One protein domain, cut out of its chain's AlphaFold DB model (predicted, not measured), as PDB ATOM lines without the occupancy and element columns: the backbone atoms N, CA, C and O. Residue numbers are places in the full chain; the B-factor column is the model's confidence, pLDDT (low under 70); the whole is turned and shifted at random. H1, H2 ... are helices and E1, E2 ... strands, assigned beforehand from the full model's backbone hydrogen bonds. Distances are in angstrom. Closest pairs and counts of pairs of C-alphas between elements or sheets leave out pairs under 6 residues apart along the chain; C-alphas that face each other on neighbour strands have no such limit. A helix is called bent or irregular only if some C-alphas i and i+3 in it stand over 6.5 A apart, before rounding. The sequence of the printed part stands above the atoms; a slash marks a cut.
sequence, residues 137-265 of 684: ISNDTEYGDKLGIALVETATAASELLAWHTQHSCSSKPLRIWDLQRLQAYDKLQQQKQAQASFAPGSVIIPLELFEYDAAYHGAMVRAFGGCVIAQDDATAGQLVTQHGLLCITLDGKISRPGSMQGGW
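This is residues 137 to 265 of the 684 residues of an uncharacterized protein of Trebouxia sp. A1-2 (UniProt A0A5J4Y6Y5). Two lobes lie at opposite ends of the longest axis: in the larger, the sheet of E3, E4, E5 and E6 has H6 packed along one face, with H3 on the same face at the edge strand E3; in the smaller, the parallel pair E1 and E2 has H2 packed on it. H5 and the short H1 lie between the lobes, the short H4 packs on both H5 and E3, and residues 167 to 173 stick out. The printed part has 129 residues, with six named helices and six named strands in the order H1 E1 H2 E2 H3 H4 H5 E3 H6 E4 E5 E6. The class is mixed, helices and strands; the larger sheet, E3 E4 E5 E6, is mixed too. The whole is only just compact, close to loose, with a radius of gyration of the C-alphas of 16.8 A and spans of 51 by 34 by 25 A.

The larger sheet holds E3, residues 228 to 231, E4, residues 247 to 250, E5, residues 255 to 257, and E6, residues 260 to 262, which ends at C-alpha 262 (39.933, 33.095, -45.102). H6, residues 234 to 244, is 15.0 A long, and H3, residues 189 to 198, 14.2 A. H4 is residues 207 to 210; H5, residues 215 to 225, is 14.6 A long and irregular, with C-alphas 216 and 219 7.7 A apart. H1, residues 144 to 147, begins at C-alpha 144 (48.128, 25.295, -34.883). E1 is residues 149 to 152 and E2 residues 176 to 179; H2, residues 155 to 168, is 20.1 A long.

E3 and E4 are parallel, with N 229 and O 247 2.9 A apart. E4, E5 and E6 form a meander, each strand the antiparallel neighbour of the one before; N 248 and O 256 are 3.0 A apart, N 257 and O 260 2.9 A. H6 is on this sheet at a height of 7.7 A, over E4, along the strands at 12 degrees on the local plane. E3, H6, E4 and E1, H2, E2 are strand-helix-strand units, parallel neighbours with a helix between, each with a right-handed crossover. H3 and H6 only just touch, with 3 pairs of C-alphas within 8 A, closest at Ala 195 and His 244, 6.5 A. H4 touches H5, closest C-alphas Pro 207 and Phe 225, 6.1 A. In E1 and E2, N 150 and O 176 are 2.9 A apart. The closest C-alphas of H2 and E2 are those of Ala 155 and Asp 179, 5.8 A; H2 and H5 are apart. Every O i to N i+4 pair is within hydrogen-bond range in H2, H3 and H6, and 5 of 7 in H5; H1 and H4 are too short for such a pair.

The two C-alphas farthest apart, those of Gln 167 and Ala 200, are 52.5 A apart. The printed part has no cut and no long link. Mean pLDDT of the printed part is 90.3; residues 137 to 142, 170 and 263 to 265 are under 70.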
ATOM      1  N   ILE A 137      50.617  19.795 -39.401       42.78
ATOM      2  CA  ILE A 137      49.697  20.850 -38.958       42.78
ATOM      3  C   ILE A 137      50.476  22.159 -38.902       42.78
ATOM      4  O   ILE A 137      51.183  22.447 -37.940       42.78
ATOM      5  N   SER A 138      50.385  22.951 -39.970       44.97
ATOM      6  CA  SER A 138      50.996  24.282 -39.984       44.97
ATOM      7  C   SER A 138      50.435  25.150 -38.845       44.97
ATOM      8  O   SER A 138      49.223  25.173 -38.600       44.97
ATOM      9  N   ASN A 139      51.323  25.904 -38.182       51.00
ATOM     10  CA  ASN A 139      50.982  26.868 -37.123       51.00
ATOM     11  C   ASN A 139      49.976  27.953 -37.578       51.00
ATOM     12  O   ASN A 139      49.412  28.643 -36.743       51.00
ATOM     13  N   ASP A 140      49.718  28.075 -38.885       48.75
ATOM     14  CA  ASP A 140      48.827  29.076 -39.490       48.75
ATOM     15  C   ASP A 140      47.365  28.604 -39.651       48.75
ATOM     16  O   ASP A 140      46.543  29.280 -40.289       48.75
ATOM     17  N   THR A 141      47.024  27.426 -39.118       61.03
ATOM     18  CA  THR A 141      45.629  27.001 -38.929       61.03
ATOM     19  C   THR A 141      45.120  27.490 -37.573       61.03
ATOM     20  O   THR A 141      45.887  27.626 -36.624       61.03
ATOM     21  N   GLU A 142      43.811  27.713 -37.434       62.47
ATOM     22  CA  GLU A 142      43.203  28.101 -36.148       62.47
ATOM     23  C   GLU A 142      43.478  27.100 -35.009       62.47
ATOM     24  O   GLU A 142      43.355  27.453 -33.836       62.47
ATOM     25  N   TYR A 143      43.891  25.872 -35.342       70.81
ATOM     26  CA  TYR A 143      44.328  24.863 -34.380       70.81
ATOM     27  C   TYR A 143      45.830  24.847 -34.119       70.81
ATOM     28  O   TYR A 143      46.219  24.480 -33.016       70.81
ATOM     29  N   GLY A 144      46.674  25.247 -35.077       72.56
ATOM     30  CA  GLY A 144      48.128  25.295 -34.883       72.56
ATOM     31  C   GLY A 144      48.502  26.162 -33.679       72.56
ATOM     32  O   GLY A 144      49.279  25.765 -32.815       72.56
ATOM     33  N   ASP A 145      47.795  27.279 -33.532       79.12
ATOM     34  CA  ASP A 145      47.886  28.187 -32.389       79.12
ATOM     35  C   ASP A 145      47.394  27.594 -31.051       79.12
ATOM     36  O   ASP A 145      47.684  28.154 -29.987       79.12
ATOM     37  N   LYS A 146      46.625  26.496 -31.091       87.62
ATOM     38  CA  LYS A 146      46.086  25.793 -29.916       87.62
ATOM     39  C   LYS A 146      46.902  24.562 -29.522       87.62
ATOM     40  O   LYS A 146      46.895  24.205 -28.350       87.62
ATOM     41  N   LEU A 147      47.623  23.948 -30.462       88.00
ATOM     42  CA  LEU A 147      48.510  22.810 -30.188       88.00
ATOM     43  C   LEU A 147      49.733  23.211 -29.348       88.00
ATOM     44  O   LEU A 147      50.254  22.397 -28.599       88.00
ATOM     45  N   GLY A 148      50.162  24.474 -29.425       89.62
ATOM     46  CA  GLY A 148      51.244  25.023 -28.599       89.62
ATOM     47  C   GLY A 148      50.818  25.518 -27.210       89.62
ATOM     48  O   GLY A 148      51.542  26.317 -26.618       89.62
ATOM     49  N   ILE A 149      49.634  25.141 -26.712       95.06
ATOM     50  CA  ILE A 149      49.122  25.596 -25.411       95.06
ATOM     51  C   ILE A 149      49.472  24.579 -24.325       95.06
ATOM     52  O   ILE A 149      49.123  23.406 -24.427       95.06
ATOM     53  N   ALA A 150      50.107  25.043 -23.249       95.81
ATOM     54  CA  ALA A 150      50.375  24.219 -22.076       95.81
ATOM     55  C   ALA A 150      49.100  24.045 -21.234       95.81
ATOM     56  O   ALA A 150      48.434  25.028 -20.898       95.81
ATOM     57  N   LEU A 151      48.767  22.807 -20.873       97.38
ATOM     58  CA  LEU A 151      47.660  22.498 -19.968       97.38
ATOM     59  C   LEU A 151      48.186  22.379 -18.540       97.38
ATOM     60  O   LEU A 151      49.178  21.692 -18.305       97.38
ATOM     61  N   VAL A 152      47.523  23.039 -17.594       97.50
ATOM     62  CA  VAL A 152      47.914  23.020 -16.183       97.50
ATOM     63  C   VAL A 152      46.684  22.802 -15.308       97.50
ATOM     64  O   VAL A 152      45.620  23.349 -15.582       97.50
ATOM     65  N   GLU A 153      46.813  21.994 -14.257       96.38
ATOM     66  CA  GLU A 153      45.685  21.613 -13.398       96.38
ATOM     67  C   GLU A 153      45.148  22.759 -12.538       96.38
ATOM     68  O   GLU A 153      43.958  22.788 -12.238       96.38
ATOM     69  N   THR A 154      46.017  23.678 -12.110       96.44
ATOM     70  CA  THR A 154      45.663  24.756 -11.180       96.44
ATOM     71  C   THR A 154      46.211  26.106 -11.630       96.44
ATOM     72  O   THR A 154      47.277  26.202 -12.246       96.44
ATOM     73  N   ALA A 155      45.528  27.178 -11.225       95.88
ATOM     74  CA  ALA A 155      45.979  28.551 -11.447       95.88
ATOM     75  C   ALA A 155      47.383  28.824 -10.875       95.88
ATOM     76  O   ALA A 155      48.152  29.585 -11.463       95.88
ATOM     77  N   THR A 156      47.722  28.207  -9.738       96.94
ATOM     78  CA  THR A 156      49.022  28.383  -9.075       96.94
ATOM     79  C   THR A 156      50.146  27.823  -9.938       96.94
ATOM     80  O   THR A 156      51.075  28.556 -10.274       96.94
ATOM     81  N   ALA A 157      50.014  26.581 -10.406       96.31
ATOM     82  CA  ALA A 157      51.007  25.970 -11.285       96.31
ATOM     83  C   ALA A 157      51.131  26.722 -12.626       96.31
ATOM     84  O   ALA A 157      52.227  26.854 -13.166       96.31
ATOM     85  N   ALA A 158      50.034  27.297 -13.142       96.19
ATOM     86  CA  ALA A 158      50.087  28.135 -14.341       96.19
ATOM     87  C   ALA A 158      50.922  29.409 -14.109       96.19
ATOM     88  O   ALA A 158      51.697  29.810 -14.978       96.19
ATOM     89  N   SER A 159      50.795  30.030 -12.930       95.50
ATOM     90  CA  SER A 159      51.579  31.215 -12.564       95.50
ATOM     91  C   SER A 159      53.069  30.909 -12.376       95.50
ATOM     92  O   SER A 159      53.909  31.675 -12.847       95.50
ATOM     93  N   GLU A 160      53.400  29.765 -11.773       96.88
ATOM     94  CA  GLU A 160      54.781  29.301 -11.602       96.88
ATOM     95  C   GLU A 160      55.438  29.001 -12.952       96.88
ATOM     96  O   GLU A 160      56.550  29.460 -13.215       96.88
ATOM     97  N   LEU A 161      54.719  28.319 -13.851       95.56
ATOM     98  CA  LEU A 161      55.204  28.013 -15.197       95.56
ATOM     99  C   LEU A 161      55.454  29.288 -16.019       95.56
ATOM    100  O   LEU A 161      56.459  29.391 -16.724       95.56
ATOM    101  N   LEU A 162      54.571  30.285 -15.909       95.12
ATOM    102  CA  LEU A 162      54.727  31.565 -16.601       95.12
ATOM    103  C   LEU A 162      55.906  32.382 -16.045       95.12
ATOM    104  O   LEU A 162      56.664  32.975 -16.818       95.12
ATOM    105  N   ALA A 163      56.087  32.394 -14.721       95.19
ATOM    106  CA  ALA A 163      57.225  33.038 -14.070       95.19
ATOM    107  C   ALA A 163      58.544  32.382 -14.499       95.19
ATOM    108  O   ALA A 163      59.478  33.077 -14.903       95.19
ATOM    109  N   TRP A 164      58.585  31.047 -14.507       95.31
ATOM    110  CA  TRP A 164      59.736  30.286 -14.977       95.31
ATOM    111  C   TRP A 164      60.054  30.582 -16.447       95.31
ATOM    112  O   TRP A 164      61.198  30.913 -16.764       95.31
ATOM    113  N   HIS A 165      59.049  30.558 -17.331       94.69
ATOM    114  CA  HIS A 165      59.227  30.868 -18.752       94.69
ATOM    115  C   HIS A 165      59.761  32.290 -18.958       94.69
ATOM    116  O   HIS A 165      60.660  32.499 -19.763       94.69
ATOM    117  N   THR A 166      59.260  33.268 -18.204       92.31
ATOM    118  CA  THR A 166      59.721  34.666 -18.294       92.31
ATOM    119  C   THR A 166      61.182  34.821 -17.863       92.31
ATOM    120  O   THR A 166      61.903  35.639 -18.425       92.31
ATOM    121  N   GLN A 167      61.631  34.027 -16.888       94.31
ATOM    122  CA  GLN A 167      63.008  34.060 -16.388       94.31
ATOM    123  C   GLN A 167      64.006  33.319 -17.294       94.31
ATOM    124  O   GLN A 167      65.166  33.714 -17.350       94.31
ATOM    125  N   HIS A 168      63.573  32.262 -17.995       90.88
ATOM    126  CA  HIS A 168      64.481  31.330 -18.682       90.88
ATOM    127  C   HIS A 168      64.332  31.298 -20.212       90.88
ATOM    128  O   HIS A 168      65.216  30.788 -20.900       90.88
ATOM    129  N   SER A 169      63.243  31.821 -20.780       83.50
ATOM    130  CA  SER A 169      63.050  31.826 -22.233       83.50
ATOM    131  C   SER A 169      63.768  33.006 -22.887       83.50
ATOM    132  O   SER A 169      63.326  34.147 -22.793       83.50
ATOM    133  N   CYS A 170      64.800  32.712 -23.681       65.69
ATOM    134  CA  CYS A 170      65.328  33.635 -24.696       65.69
ATOM    135  C   CYS A 170      64.435  33.703 -25.955       65.69
ATOM    136  O   CYS A 170      64.738  34.433 -26.899       65.69
ATOM    137  N   SER A 171      63.363  32.904 -26.013       73.38
ATOM    138  CA  SER A 171      62.450  32.852 -27.151       73.38
ATOM    139  C   SER A 171      61.496  34.046 -27.125       73.38
ATOM    140  O   SER A 171      60.887  34.359 -26.102       73.38
ATOM    141  N   SER A 172      61.323  34.687 -28.280       76.62
ATOM    142  CA  SER A 172      60.379  35.791 -28.478       76.62
ATOM    143  C   SER A 172      58.912  35.346 -28.546       76.62
ATOM    144  O   SER A 172      58.030  36.185 -28.739       76.62
ATOM    145  N   LYS A 173      58.621  34.042 -28.426       86.12
ATOM    146  CA  LYS A 173      57.258  33.518 -28.549       86.12
ATOM    147  C   LYS A 173      56.542  33.554 -27.194       86.12
ATOM    148  O   LYS A 173      57.094  33.074 -26.205       86.12
ATOM    149  N   PRO A 174      55.311  34.089 -27.129       88.81
ATOM    150  CA  PRO A 174      54.533  34.080 -25.897       88.81
ATOM    151  C   PRO A 174      54.072  32.655 -25.559       88.81
ATOM    152  O   PRO A 174      53.464  31.988 -26.398       88.81
ATOM    153  N   LEU A 175      54.317  32.210 -24.323       93.38
ATOM    154  CA  LEU A 175      53.759  30.968 -23.786       93.38
ATOM    155  C   LEU A 175      52.264  31.156 -23.502       93.38
ATOM    156  O   LEU A 175      51.870  32.086 -22.797       93.38
ATOM    157  N   ARG A 176      51.428  30.267 -24.040       95.00
ATOM    158  CA  ARG A 176      49.983  30.232 -23.779       95.00
ATOM    159  C   ARG A 176      49.680  29.063 -22.848       95.00
ATOM    160  O   ARG A 176      50.148  27.956 -23.094       95.00
ATOM    161  N   ILE A 177      48.895  29.311 -21.801       96.56
ATOM    162  CA  ILE A 177      48.563  28.315 -20.775       96.56
ATOM    163  C   ILE A 177      47.041  28.253 -20.606       96.56
ATOM    164  O   ILE A 177      46.386  29.296 -20.548       96.56
ATOM    165  N   TRP A 178      46.478  27.048 -20.509       97.31
ATOM    166  CA  TRP A 178      45.098  26.811 -20.078       97.31
ATOM    167  C   TRP A 178      45.076  26.148 -18.702       97.31
ATOM    168  O   TRP A 178      45.600  25.052 -18.520       97.31
ATOM    169  N   ASP A 179      44.430  26.822 -17.752       97.00
ATOM    170  CA  ASP A 179      44.138  26.302 -16.416       97.00
ATOM    171  C   ASP A 179      42.853  25.469 -16.460       97.00
ATOM    172  O   ASP A 179      41.768  26.018 -16.669       97.00
ATOM    173  N   LEU A 180      42.973  24.155 -16.265       96.19
ATOM    174  CA  LEU A 180      41.877  23.195 -16.382       96.19
ATOM    175  C   LEU A 180      40.737  23.467 -15.389       96.19
ATOM    176  O   LEU A 180      39.580  23.247 -15.741       96.19
ATOM    177  N   GLN A 181      41.019  24.005 -14.198       95.94
ATOM    178  CA  GLN A 181      39.979  24.328 -13.209       95.94
ATOM    179  C   GLN A 181      39.148  25.553 -13.593       95.94
ATOM    180  O   GLN A 181      37.989  25.676 -13.196       95.94
ATOM    181  N   ARG A 182      39.738  26.480 -14.352       95.38
ATOM    182  CA  ARG A 182      39.088  27.731 -14.774       95.38
ATOM    183  C   ARG A 182      38.630  27.706 -16.226       95.38
ATOM    184  O   ARG A 182      38.013  28.669 -16.687       95.38
ATOM    185  N   LEU A 183      38.939  26.640 -16.960       95.31
ATOM    186  CA  LEU A 183      38.671  26.563 -18.383       95.31
ATOM    187  C   LEU A 183      37.172  26.421 -18.649       95.31
ATOM    188  O   LEU A 183      36.585  25.352 -18.510       95.31
ATOM    189  N   GLN A 184      36.551  27.508 -19.099       93.25
ATOM    190  CA  GLN A 184      35.179  27.471 -19.592       93.25
ATOM    191  C   GLN A 184      35.169  27.043 -21.061       93.25
ATOM    192  O   GLN A 184      35.518  27.810 -21.967       93.25
ATOM    193  N   ALA A 185      34.769  25.798 -21.298       89.19
ATOM    194  CA  ALA A 185      34.506  25.292 -22.632       89.19
ATOM    195  C   ALA A 185      33.051  25.592 -23.014       89.19
ATOM    196  O   ALA A 185      32.124  25.245 -22.287       89.19
ATOM    197  N   TYR A 186      32.853  26.253 -24.155       89.06
ATOM    198  CA  TYR A 186      31.525  26.376 -24.749       89.06
ATOM    199  C   TYR A 186      31.287  25.135 -25.597       89.06
ATOM    200  O   TYR A 186      31.872  25.004 -26.673       89.06
ATOM    201  N   ASP A 187      30.465  24.229 -25.086       88.38
ATOM    202  CA  ASP A 187      30.113  23.010 -25.792       88.38
ATOM    203  C   ASP A 187      29.059  23.308 -26.870       88.38
ATOM    204  O   ASP A 187      27.925  23.686 -26.571       88.38
ATOM    205  N   LYS A 188      29.451  23.171 -28.141       94.56
ATOM    206  CA  LYS A 188      28.541  23.260 -29.293       94.56
ATOM    207  C   LYS A 188      28.235  21.891 -29.899       94.56
ATOM    208  O   LYS A 188      27.667  21.835 -30.989       94.56
ATOM    209  N   LEU A 189      28.557  20.788 -29.222       94.38
ATOM    210  CA  LEU A 189      28.438  19.435 -29.765       94.38
ATOM    211  C   LEU A 189      27.013  19.114 -30.232       94.38
ATOM    212  O   LEU A 189      26.833  18.510 -31.285       94.38
ATOM    213  N   GLN A 190      25.986  19.562 -29.506       95.31
ATOM    214  CA  GLN A 190      24.592  19.369 -29.926       95.31
ATOM    215  C   GLN A 190      24.283  20.071 -31.257       95.31
ATOM    216  O   GLN A 190      23.698  19.465 -32.155       95.31
ATOM    217  N   GLN A 191      24.727  21.322 -31.411       96.12
ATOM    218  CA  GLN A 191      24.570  22.095 -32.646       96.12
ATOM    219  C   GLN A 191      25.358  21.459 -33.800       96.12
ATOM    220  O   GLN A 191      24.866  21.397 -34.924       96.12
ATOM    221  N   GLN A 192      26.561  20.949 -33.520       97.19
ATOM    222  CA  GLN A 192      27.392  20.242 -34.493       97.19
ATOM    223  C   GLN A 192      26.746  18.935 -34.959       97.19
ATOM    224  O   GLN A 192      26.712  18.683 -36.159       97.19
ATOM    225  N   LYS A 193      26.176  18.138 -34.047       97.12
ATOM    226  CA  LYS A 193      25.458  16.896 -34.380       97.12
ATOM    227  C   LYS A 193      24.185  17.162 -35.177       97.12
ATOM    228  O   LYS A 193      23.889  16.439 -36.122       97.12
ATOM    229  N   GLN A 194      23.457  18.227 -34.842       96.88
ATOM    230  CA  GLN A 194      22.296  18.655 -35.621       96.88
ATOM    231  C   GLN A 194      22.693  19.089 -37.038       96.88
ATOM    232  O   GLN A 194      22.023  18.721 -38.004       96.88
ATOM    233  N   ALA A 195      23.792  19.837 -37.168       95.94
ATOM    234  CA  ALA A 195      24.340  20.196 -38.467       95.94
ATOM    235  C   ALA A 195      24.753  18.935 -39.234       95.94
ATOM    236  O   ALA A 195      24.261  18.722 -40.329       95.94
ATOM    237  N   GLN A 196      25.540  18.039 -38.635       97.69
ATOM    238  CA  GLN A 196      25.980  16.787 -39.255       97.69
ATOM    239  C   GLN A 196      24.812  15.930 -39.771       97.69
ATOM    240  O   GLN A 196      24.892  15.406 -40.877       97.69
ATOM    241  N   ALA A 197      23.709  15.841 -39.020       97.25
ATOM    242  CA  ALA A 197      22.503  15.118 -39.435       97.25
ATOM    243  C   ALA A 197      21.752  15.765 -40.617       97.25
ATOM    244  O   ALA A 197      20.930  15.105 -41.249       97.25
ATOM    245  N   SER A 198      22.010  17.044 -40.909       97.12
ATOM    246  CA  SER A 198      21.382  17.793 -42.009       97.12
ATOM    247  C   SER A 198      22.110  17.621 -43.351       97.12
ATOM    248  O   SER A 198      21.565  17.991 -44.388       97.12
ATOM    249  N   PHE A 199      23.322  17.054 -43.346       97.19
ATOM    250  CA  PHE A 199      24.130  16.797 -44.542       97.19
ATOM    251  C   PHE A 199      24.248  15.295 -44.822       97.19
ATOM    252  O   PHE A 199      23.894  14.453 -43.996       97.19
ATOM    253  N   ALA A 200      24.753  14.945 -46.008       96.62
ATOM    254  CA  ALA A 200      25.020  13.554 -46.346       96.62
ATOM    255  C   ALA A 200      26.040  12.932 -45.363       96.62
ATOM    256  O   ALA A 200      26.981  13.615 -44.935       96.62
ATOM    257  N   PRO A 201      25.891  11.640 -45.006       95.88
ATOM    258  CA  PRO A 201      26.842  10.956 -44.136       95.88
ATOM    259  C   PRO A 201      28.274  11.070 -44.675       95.88
ATOM    260  O   PRO A 201      28.534  10.744 -45.831       95.88
ATOM    261  N   GLY A 202      29.202  11.533 -43.833       94.00
ATOM    262  CA  GLY A 202      30.613  11.717 -44.187       94.00
ATOM    263  C   GLY A 202      30.976  13.092 -44.760       94.00
ATOM    264  O   GLY A 202      32.158  13.420 -44.802       94.00
ATOM    265  N   SER A 203      30.002  13.932 -45.127       96.56
ATOM    266  CA  SER A 203      30.290  15.287 -45.629       96.56
ATOM    267  C   SER A 203      30.670  16.278 -44.525       96.56
ATOM    268  O   SER A 203      31.329  17.285 -44.791       96.56
ATOM    269  N   VAL A 204      30.270  15.992 -43.282       98.00
ATOM    270  CA  VAL A 204      30.582  16.794 -42.094       98.00
ATOM    271  C   VAL A 204      31.104  15.881 -40.994       98.00
ATOM    272  O   VAL A 204      30.451  14.906 -40.616       98.00
ATOM    273  N   ILE A 205      32.281  16.203 -40.470       97.75
ATOM    274  CA  ILE A 205      32.956  15.426 -39.431       97.75
ATOM    275  C   ILE A 205      33.174  16.320 -38.212       97.75
ATOM    276  O   ILE A 205      33.636  17.457 -38.331       97.75
ATOM    277  N   ILE A 206      32.845  15.810 -37.028       97.50
ATOM    278  CA  ILE A 206      33.084  16.502 -35.763       97.50
ATOM    279  C   ILE A 206      34.491  16.122 -35.281       97.50
ATOM    280  O   ILE A 206      34.725  14.949 -34.997       97.50
ATOM    281  N   PRO A 207      35.439  17.070 -35.152       95.81
ATOM    282  CA  PRO A 207      36.822  16.741 -34.806       95.81
ATOM    283  C   PRO A 207      36.967  15.988 -33.481       95.81
ATOM    284  O   PRO A 207      37.818  15.120 -33.367       95.81
ATOM    285  N   LEU A 208      36.121  16.285 -32.488       95.56
ATOM    286  CA  LEU A 208      36.139  15.601 -31.189       95.56
ATOM    287  C   LEU A 208      35.889  14.091 -31.295       95.56
ATOM    288  O   LEU A 208      36.364  13.354 -30.442       95.56
ATOM    289  N   GLU A 209      35.181  13.632 -32.328       96.06
ATOM    290  CA  GLU A 209      34.915  12.206 -32.561       96.06
ATOM    291  C   GLU A 209      36.112  11.485 -33.205       96.06
ATOM    292  O   GLU A 209      36.130  10.258 -33.251       96.06
ATOM    293  N   LEU A 210      37.117  12.228 -33.687       95.75
ATOM    294  CA  LEU A 210      38.342  11.680 -34.282       95.75
ATOM    295  C   LEU A 210      39.468  11.457 -33.264       95.75
ATOM    296  O   LEU A 210      40.466  10.824 -33.601       95.75
ATOM    297  N   PHE A 211      39.350  12.009 -32.055       94.81
ATOM    298  CA  PHE A 211      40.403  11.963 -31.045       94.81
ATOM    299  C   PHE A 211      40.049  11.005 -29.909       94.81
ATOM    300  O   PHE A 211      38.952  11.058 -29.361       94.81
ATOM    301  N   GLU A 212      41.029  10.213 -29.480       96.25
ATOM    302  CA  GLU A 212      41.002   9.520 -28.192       96.25
ATOM    303  C   GLU A 212      41.791  10.351 -27.175       96.25
ATOM    304  O   GLU A 212      42.943  10.718 -27.416       96.25
ATOM    305  N   TYR A 213      41.164  10.704 -26.052       96.19
ATOM    306  CA  TYR A 213      41.782  11.527 -25.012       96.19
ATOM    307  C   TYR A 213      41.216  11.205 -23.625       96.19
ATOM    308  O   TYR A 213      40.094  10.713 -23.497       96.19
ATOM    309  N   ASP A 214      41.989  11.502 -22.577       97.44
ATOM    310  CA  ASP A 214      41.564  11.313 -21.186       97.44
ATOM    311  C   ASP A 214      40.418  12.278 -20.826       97.44
ATOM    312  O   ASP A 214      40.460  13.474 -21.139       97.44
ATOM    313  N   ALA A 215      39.403  11.765 -20.127       95.75
ATOM    314  CA  ALA A 215      38.270  12.531 -19.627       95.75
ATOM    315  C   ALA A 215      38.694  13.738 -18.769       95.75
ATOM    316  O   ALA A 215      38.013  14.766 -18.799       95.75
ATOM    317  N   ALA A 216      39.835  13.661 -18.073       96.38
ATOM    318  CA  ALA A 216      40.394  14.782 -17.315       96.38
ATOM    319  C   ALA A 216      40.684  16.021 -18.190       96.38
ATOM    320  O   ALA A 216      40.567  17.156 -17.726       96.38
ATOM    321  N   TYR A 217      40.993  15.827 -19.477       96.88
ATOM    322  CA  TYR A 217      41.291  16.903 -20.430       96.88
ATOM    323  C   TYR A 217      40.106  17.260 -21.334       96.88
ATOM    324  O   TYR A 217      40.253  18.057 -22.264       96.88
ATOM    325  N   HIS A 218      38.910  16.728 -21.059       95.31
ATOM    326  CA  HIS A 218      37.740  16.939 -21.908       95.31
ATOM    327  C   HIS A 218      37.408  18.423 -22.112       95.31
ATOM    328  O   HIS A 218      37.182  18.848 -23.244       95.31
ATOM    329  N   GLY A 219      37.478  19.245 -21.059       95.75
ATOM    330  CA  GLY A 219      37.261  20.691 -21.177       95.75
ATOM    331  C   GLY A 219      38.253  21.377 -22.127       95.75
ATOM    332  O   GLY A 219      37.862  22.236 -22.920       95.75
ATOM    333  N   ALA A 220      39.524  20.962 -22.113       96.50
ATOM    334  CA  ALA A 220      40.546  21.479 -23.024       96.50
ATOM    335  C   ALA A 220      40.276  21.070 -24.472       96.50
ATOM    336  O   ALA A 220      40.331  21.913 -25.370       96.50
ATOM    337  N   MET A 221      39.888  19.815 -24.689       96.44
ATOM    338  CA  MET A 221      39.552  19.309 -26.017       96.44
ATOM    339  C   MET A 221      38.320  20.007 -26.593       96.44
ATOM    340  O   MET A 221      38.364  20.479 -27.730       96.44
ATOM    341  N   VAL A 222      37.255  20.187 -25.807       95.62
ATOM    342  CA  VAL A 222      36.060  20.934 -26.242       95.62
ATOM    343  C   VAL A 222      36.403  22.398 -26.530       95.62
ATOM    344  O   VAL A 222      35.954  22.955 -27.530       95.62
ATOM    345  N   ARG A 223      37.264  23.040 -25.730       95.06
ATOM    346  CA  ARG A 223      37.723  24.411 -26.009       95.06
ATOM    347  C   ARG A 223      38.554  24.504 -27.296       95.06
ATOM    348  O   ARG A 223      38.452  25.492 -28.036       95.06
ATOM    349  N   ALA A 224      39.388  23.503 -27.562       94.25
ATOM    350  CA  ALA A 224      40.237  23.462 -28.743       94.25
ATOM    351  C   ALA A 224      39.442  23.169 -30.022       94.25
ATOM    352  O   ALA A 224      39.589  23.905 -31.002       94.25
ATOM    353  N   PHE A 225      38.568  22.165 -29.979       94.69
ATOM    354  CA  PHE A 225      37.982  21.521 -31.155       94.69
ATOM    355  C   PHE A 225      36.444  21.489 -31.171       94.69
ATOM    356  O   PHE A 225      35.844  21.217 -32.208       94.69
ATOM    357  N   GLY A 226      35.776  21.804 -30.061       94.12
ATOM    358  CA  GLY A 226      34.311  21.767 -29.939       94.12
ATOM    359  C   GLY A 226      33.575  22.958 -30.561       94.12
ATOM    360  O   GLY A 226      32.352  22.995 -30.557       94.12
ATOM    361  N   GLY A 227      34.292  23.947 -31.102       93.56
ATOM    362  CA  GLY A 227      33.700  25.125 -31.750       93.56
ATOM    363  C   GLY A 227      33.549  25.019 -33.270       93.56
ATOM    364  O   GLY A 227      33.123  25.986 -33.903       93.56
ATOM    365  N   CYS A 228      33.944  23.891 -33.856       94.88
ATOM    366  CA  CYS A 228      34.287  23.792 -35.269       94.88
ATOM    367  C   CYS A 228      34.018  22.405 -35.854       94.88
ATOM    368  O   CYS A 228      34.088  21.405 -35.147       94.88
ATOM    369  N   VAL A 229      33.716  22.355 -37.148       97.31
ATOM    370  CA  VAL A 229      33.434  21.122 -37.900       97.31
ATOM    371  C   VAL A 229      34.353  21.011 -39.112       97.31
ATOM    372  O   VAL A 229      34.803  22.023 -39.649       97.31
ATOM    373  N   ILE A 230      34.642  19.792 -39.551       97.31
ATOM    374  CA  ILE A 230      35.386  19.549 -40.787       97.31
ATOM    375  C   ILE A 230      34.376  19.314 -41.905       97.31
ATOM    376  O   ILE A 230      33.526  18.432 -41.794       97.31
ATOM    377  N   ALA A 231      34.451  20.121 -42.957       97.62
ATOM    378  CA  ALA A 231      33.620  19.992 -44.145       97.62
ATOM    379  C   ALA A 231      34.395  19.266 -45.251       97.62
ATOM    380  O   ALA A 231      35.599  19.464 -45.412       97.62
ATOM    381  N   GLN A 232      33.704  18.446 -46.035       97.12
ATOM    382  CA  GLN A 232      34.311  17.732 -47.158       97.12
ATOM    383  C   GLN A 232      34.803  18.682 -48.260       97.12
ATOM    384  O   GLN A 232      35.889  18.479 -48.798       97.12
ATOM    385  N   ASP A 233      34.029  19.723 -48.572       96.38
ATOM    386  CA  ASP A 233      34.316  20.686 -49.636       96.38
ATOM    387  C   ASP A 233      33.895  22.123 -49.262       96.38
ATOM    388  O   ASP A 233      33.255  22.375 -48.235       96.38
ATOM    389  N   ASP A 234      34.274  23.086 -50.110       94.25
ATOM    390  CA  ASP A 234      33.982  24.513 -49.915       94.25
ATOM    391  C   ASP A 234      32.477  24.829 -49.956       94.25
ATOM    392  O   ASP A 234      32.016  25.761 -49.292       94.25
ATOM    393  N   ALA A 235      31.695  24.056 -50.715       95.56
ATOM    394  CA  ALA A 235      30.252  24.250 -50.825       95.56
ATOM    395  C   ALA A 235      29.548  23.887 -49.508       95.56
ATOM    396  O   ALA A 235      28.756  24.673 -48.981       95.56
ATOM    397  N   THR A 236      29.898  22.734 -48.938       96.94
ATOM    398  CA  THR A 236      29.422  22.257 -47.636       96.94
ATOM    399  C   THR A 236      29.867  23.204 -46.526       96.94
ATOM    400  O   THR A 236      29.066  23.577 -45.670       96.94
ATOM    401  N   ALA A 237      31.121  23.667 -46.576       96.31
ATOM    402  CA  ALA A 237      31.646  24.676 -45.660       96.31
ATOM    403  C   ALA A 237      30.814  25.973 -45.688       96.31
ATOM    404  O   ALA A 237      30.406  26.481 -44.642       96.31
ATOM    405  N   GLY A 238      30.501  26.485 -46.883       94.38
ATOM    406  CA  GLY A 238      29.642  27.658 -47.046       94.38
ATOM    407  C   GLY A 238      28.259  27.465 -46.420       94.38
ATOM    408  O   GLY A 238      27.804  28.311 -45.652       94.38
ATOM    409  N   GLN A 239      27.615  26.321 -46.673       96.50
ATOM    410  CA  GLN A 239      26.293  26.018 -46.117       96.50
ATOM    411  C   GLN A 239      26.313  25.885 -44.588       96.50
ATOM    412  O   GLN A 239      25.445  26.444 -43.921       96.50
ATOM    413  N   LEU A 240      27.322  25.220 -44.020       96.69
ATOM    414  CA  LEU A 240      27.497  25.090 -42.568       96.69
ATOM    415  C   LEU A 240      27.633  26.447 -41.873       96.69
ATOM    416  O   LEU A 240      27.024  26.679 -40.825       96.69
ATOM    417  N   VAL A 241      28.395  27.362 -42.470       96.00
ATOM    418  CA  VAL A 241      28.567  28.717 -41.940       96.00
ATOM    419  C   VAL A 241      27.270  29.514 -42.045       96.00
ATOM    420  O   VAL A 241      26.869  30.145 -41.068       96.00
ATOM    421  N   THR A 242      26.602  29.488 -43.201       95.00
ATOM    422  CA  THR A 242      25.402  30.303 -43.444       95.00
ATOM    423  C   THR A 242      24.177  29.796 -42.685       95.00
ATOM    424  O   THR A 242      23.431  30.607 -42.144       95.00
ATOM    425  N   GLN A 243      23.952  28.482 -42.630       96.25
ATOM    426  CA  GLN A 243      22.740  27.897 -42.043       96.25
ATOM    427  C   GLN A 243      22.886  27.615 -40.548       96.25
ATOM    428  O   GLN A 243      21.943  27.825 -39.788       96.25
ATOM    429  N   HIS A 244      24.062  27.155 -40.115       95.94
ATOM    430  CA  HIS A 244      24.277  26.723 -38.734       95.94
ATOM    431  C   HIS A 244      25.180  27.664 -37.935       95.94
ATOM    432  O   HIS A 244      25.280  27.495 -36.723       95.94
ATOM    433  N   GLY A 245      25.837  28.651 -38.556       95.12
ATOM    434  CA  GLY A 245      26.729  29.573 -37.846       95.12
ATOM    435  C   GLY A 245      27.933  28.875 -37.199       95.12
ATOM    436  O   GLY A 245      28.470  29.359 -36.197       95.12
ATOM    437  N   LEU A 246      28.330  27.715 -37.729       95.56
ATOM    438  CA  LEU A 246      29.455  26.932 -37.229       95.56
ATOM    439  C   LEU A 246      30.727  27.306 -37.985       95.56
ATOM    440  O   LEU A 246      30.704  27.507 -39.195       95.56
ATOM    441  N   LEU A 247      31.844  27.389 -37.262       94.69
ATOM    442  CA  LEU A 247      33.153  27.507 -37.891       94.69
ATOM    443  C   LEU A 247      33.466  26.191 -38.598       94.69
ATOM    444  O   LEU A 247      33.354  25.130 -37.982       94.69
ATOM    445  N   CYS A 248      33.861  26.240 -39.862       94.75
ATOM    446  CA  CYS A 248      34.170  25.029 -40.603       94.75
ATOM    447  C   CYS A 248      35.529  25.100 -41.284       94.75
ATOM    448  O   CYS A 248      35.996  26.167 -41.693       94.75
ATOM    449  N   ILE A 249      36.152  23.935 -41.392       94.56
ATOM    450  CA  ILE A 249      37.473  23.770 -41.982       94.56
ATOM    451  C   ILE A 249      37.377  22.682 -43.036       94.56
ATOM    452  O   ILE A 249      36.902  21.588 -42.745       94.56
ATOM    453  N   THR A 250      37.773  22.982 -44.266       95.44
ATOM    454  CA  THR A 250      37.777  21.983 -45.337       95.44
ATOM    455  C   THR A 250      38.990  21.063 -45.236       95.44
ATOM    456  O   THR A 250      39.974  21.398 -44.574       95.44
ATOM    457  N   LEU A 251      38.951  19.913 -45.915       91.88
ATOM    458  CA  LEU A 251      40.099  18.996 -46.000       91.88
ATOM    459  C   LEU A 251      41.349  19.664 -46.607       91.88
ATOM    460  O   LEU A 251      42.469  19.319 -46.238       91.88
ATOM    461  N   ASP A 252      41.157  20.687 -47.445       85.94
ATOM    462  CA  ASP A 252      42.228  21.518 -48.015       85.94
ATOM    463  C   ASP A 252      42.787  22.568 -47.033       85.94
ATOM    464  O   ASP A 252      43.659  23.369 -47.381       85.94
ATOM    465  N   GLY A 253      42.265  22.621 -45.804       87.56
ATOM    466  CA  GLY A 253      42.701  23.550 -44.764       87.56
ATOM    467  C   GLY A 253      42.173  24.980 -44.915       87.56
ATOM    468  O   GLY A 253      42.704  25.891 -44.272       87.56
ATOM    469  N   LYS A 254      41.137  25.217 -45.734       89.31
ATOM    470  CA  LYS A 254      40.470  26.530 -45.796       89.31
ATOM    471  C   LYS A 254      39.535  26.683 -44.605       89.31
ATOM    472  O   LYS A 254      38.845  25.741 -44.227       89.31
ATOM    473  N   ILE A 255      39.511  27.879 -44.024       91.81
ATOM    474  CA  ILE A 255      38.713  28.183 -42.834       91.81
ATOM    475  C   ILE A 255      37.604  29.153 -43.234       91.81
ATOM    476  O   ILE A 255      37.880  30.279 -43.664       91.81
ATOM    477  N   SER A 256      36.357  28.738 -43.035       92.19
ATOM    478  CA  SER A 256      35.188  29.596 -43.223       92.19
ATOM    479  C   SER A 256      34.542  29.868 -41.868       92.19
ATOM    480  O   SER A 256      34.244  28.957 -41.091       92.19
ATOM    481  N   ARG A 257      34.362  31.153 -41.560       93.88
ATOM    482  CA  ARG A 257      33.777  31.640 -40.309       93.88
ATOM    483  C   ARG A 257      32.492  32.408 -40.607       93.88
ATOM    484  O   ARG A 257      32.400  33.045 -41.659       93.88
ATOM    485  N   PRO A 258      31.530  32.455 -39.671       91.19
ATOM    486  CA  PRO A 258      30.410  33.383 -39.775       91.19
ATOM    487  C   PRO A 258      30.920  34.821 -39.949       91.19
ATOM    488  O   PRO A 258      31.588  35.360 -39.071       91.19
ATOM    489  N   GLY A 259      30.655  35.415 -41.115       85.56
ATOM    490  CA  GLY A 259      31.069  36.781 -41.455       85.56
ATOM    491  C   GLY A 259      32.501  36.955 -41.984       85.56
ATOM    492  O   GLY A 259      32.893  38.089 -42.245       85.56
ATOM    493  N   SER A 260      33.292  35.890 -42.168       80.88
ATOM    494  CA  SER A 260      34.636  35.991 -42.762       80.88
ATOM    495  C   SER A 260      35.062  34.691 -43.448       80.88
ATOM    496  O   SER A 260      35.010  33.619 -42.848       80.88
ATOM    497  N   MET A 261      35.527  34.782 -44.695       71.12
ATOM    498  CA  MET A 261      36.162  33.666 -45.404       71.12
ATOM    499  C   MET A 261      37.663  33.923 -45.505       71.12
ATOM    500  O   MET A 261      38.080  34.936 -46.064       71.12
ATOM    501  N   GLN A 262      38.481  33.001 -44.997       73.44
ATOM    502  CA  GLN A 262      39.933  33.095 -45.102       73.44
ATOM    503  C   GLN A 262      40.452  31.990 -46.030       73.44
ATOM    504  O   GLN A 262      40.760  30.882 -45.595       73.44
ATOM    505  N   GLY A 263      40.549  32.303 -47.325       50.50
ATOM    506  CA  GLY A 263      41.077  31.411 -48.361       50.50
ATOM    507  C   GLY A 263      42.296  32.019 -49.053       50.50
ATOM    508  O   GLY A 263      42.200  33.068 -49.681       50.50
ATOM    509  N   GLY A 264      43.454  31.371 -48.941       61.78
ATOM    510  CA  GLY A 264      44.668  31.740 -49.670       61.78
ATOM    511  C   GLY A 264      45.683  30.602 -49.627       61.78
ATOM    512  O   GLY A 264      45.785  29.919 -48.611       61.78
ATOM    513  N   TRP A 265      46.417  30.392 -50.723       48.34
ATOM    514  CA  TRP A 265      47.419  29.327 -50.869       48.34
ATOM    515  C   TRP A 265      48.466  29.376 -49.738       48.34
ATOM    516  O   TRP A 265      49.227  30.341 -49.619       48.34
TER     517      TRP A 265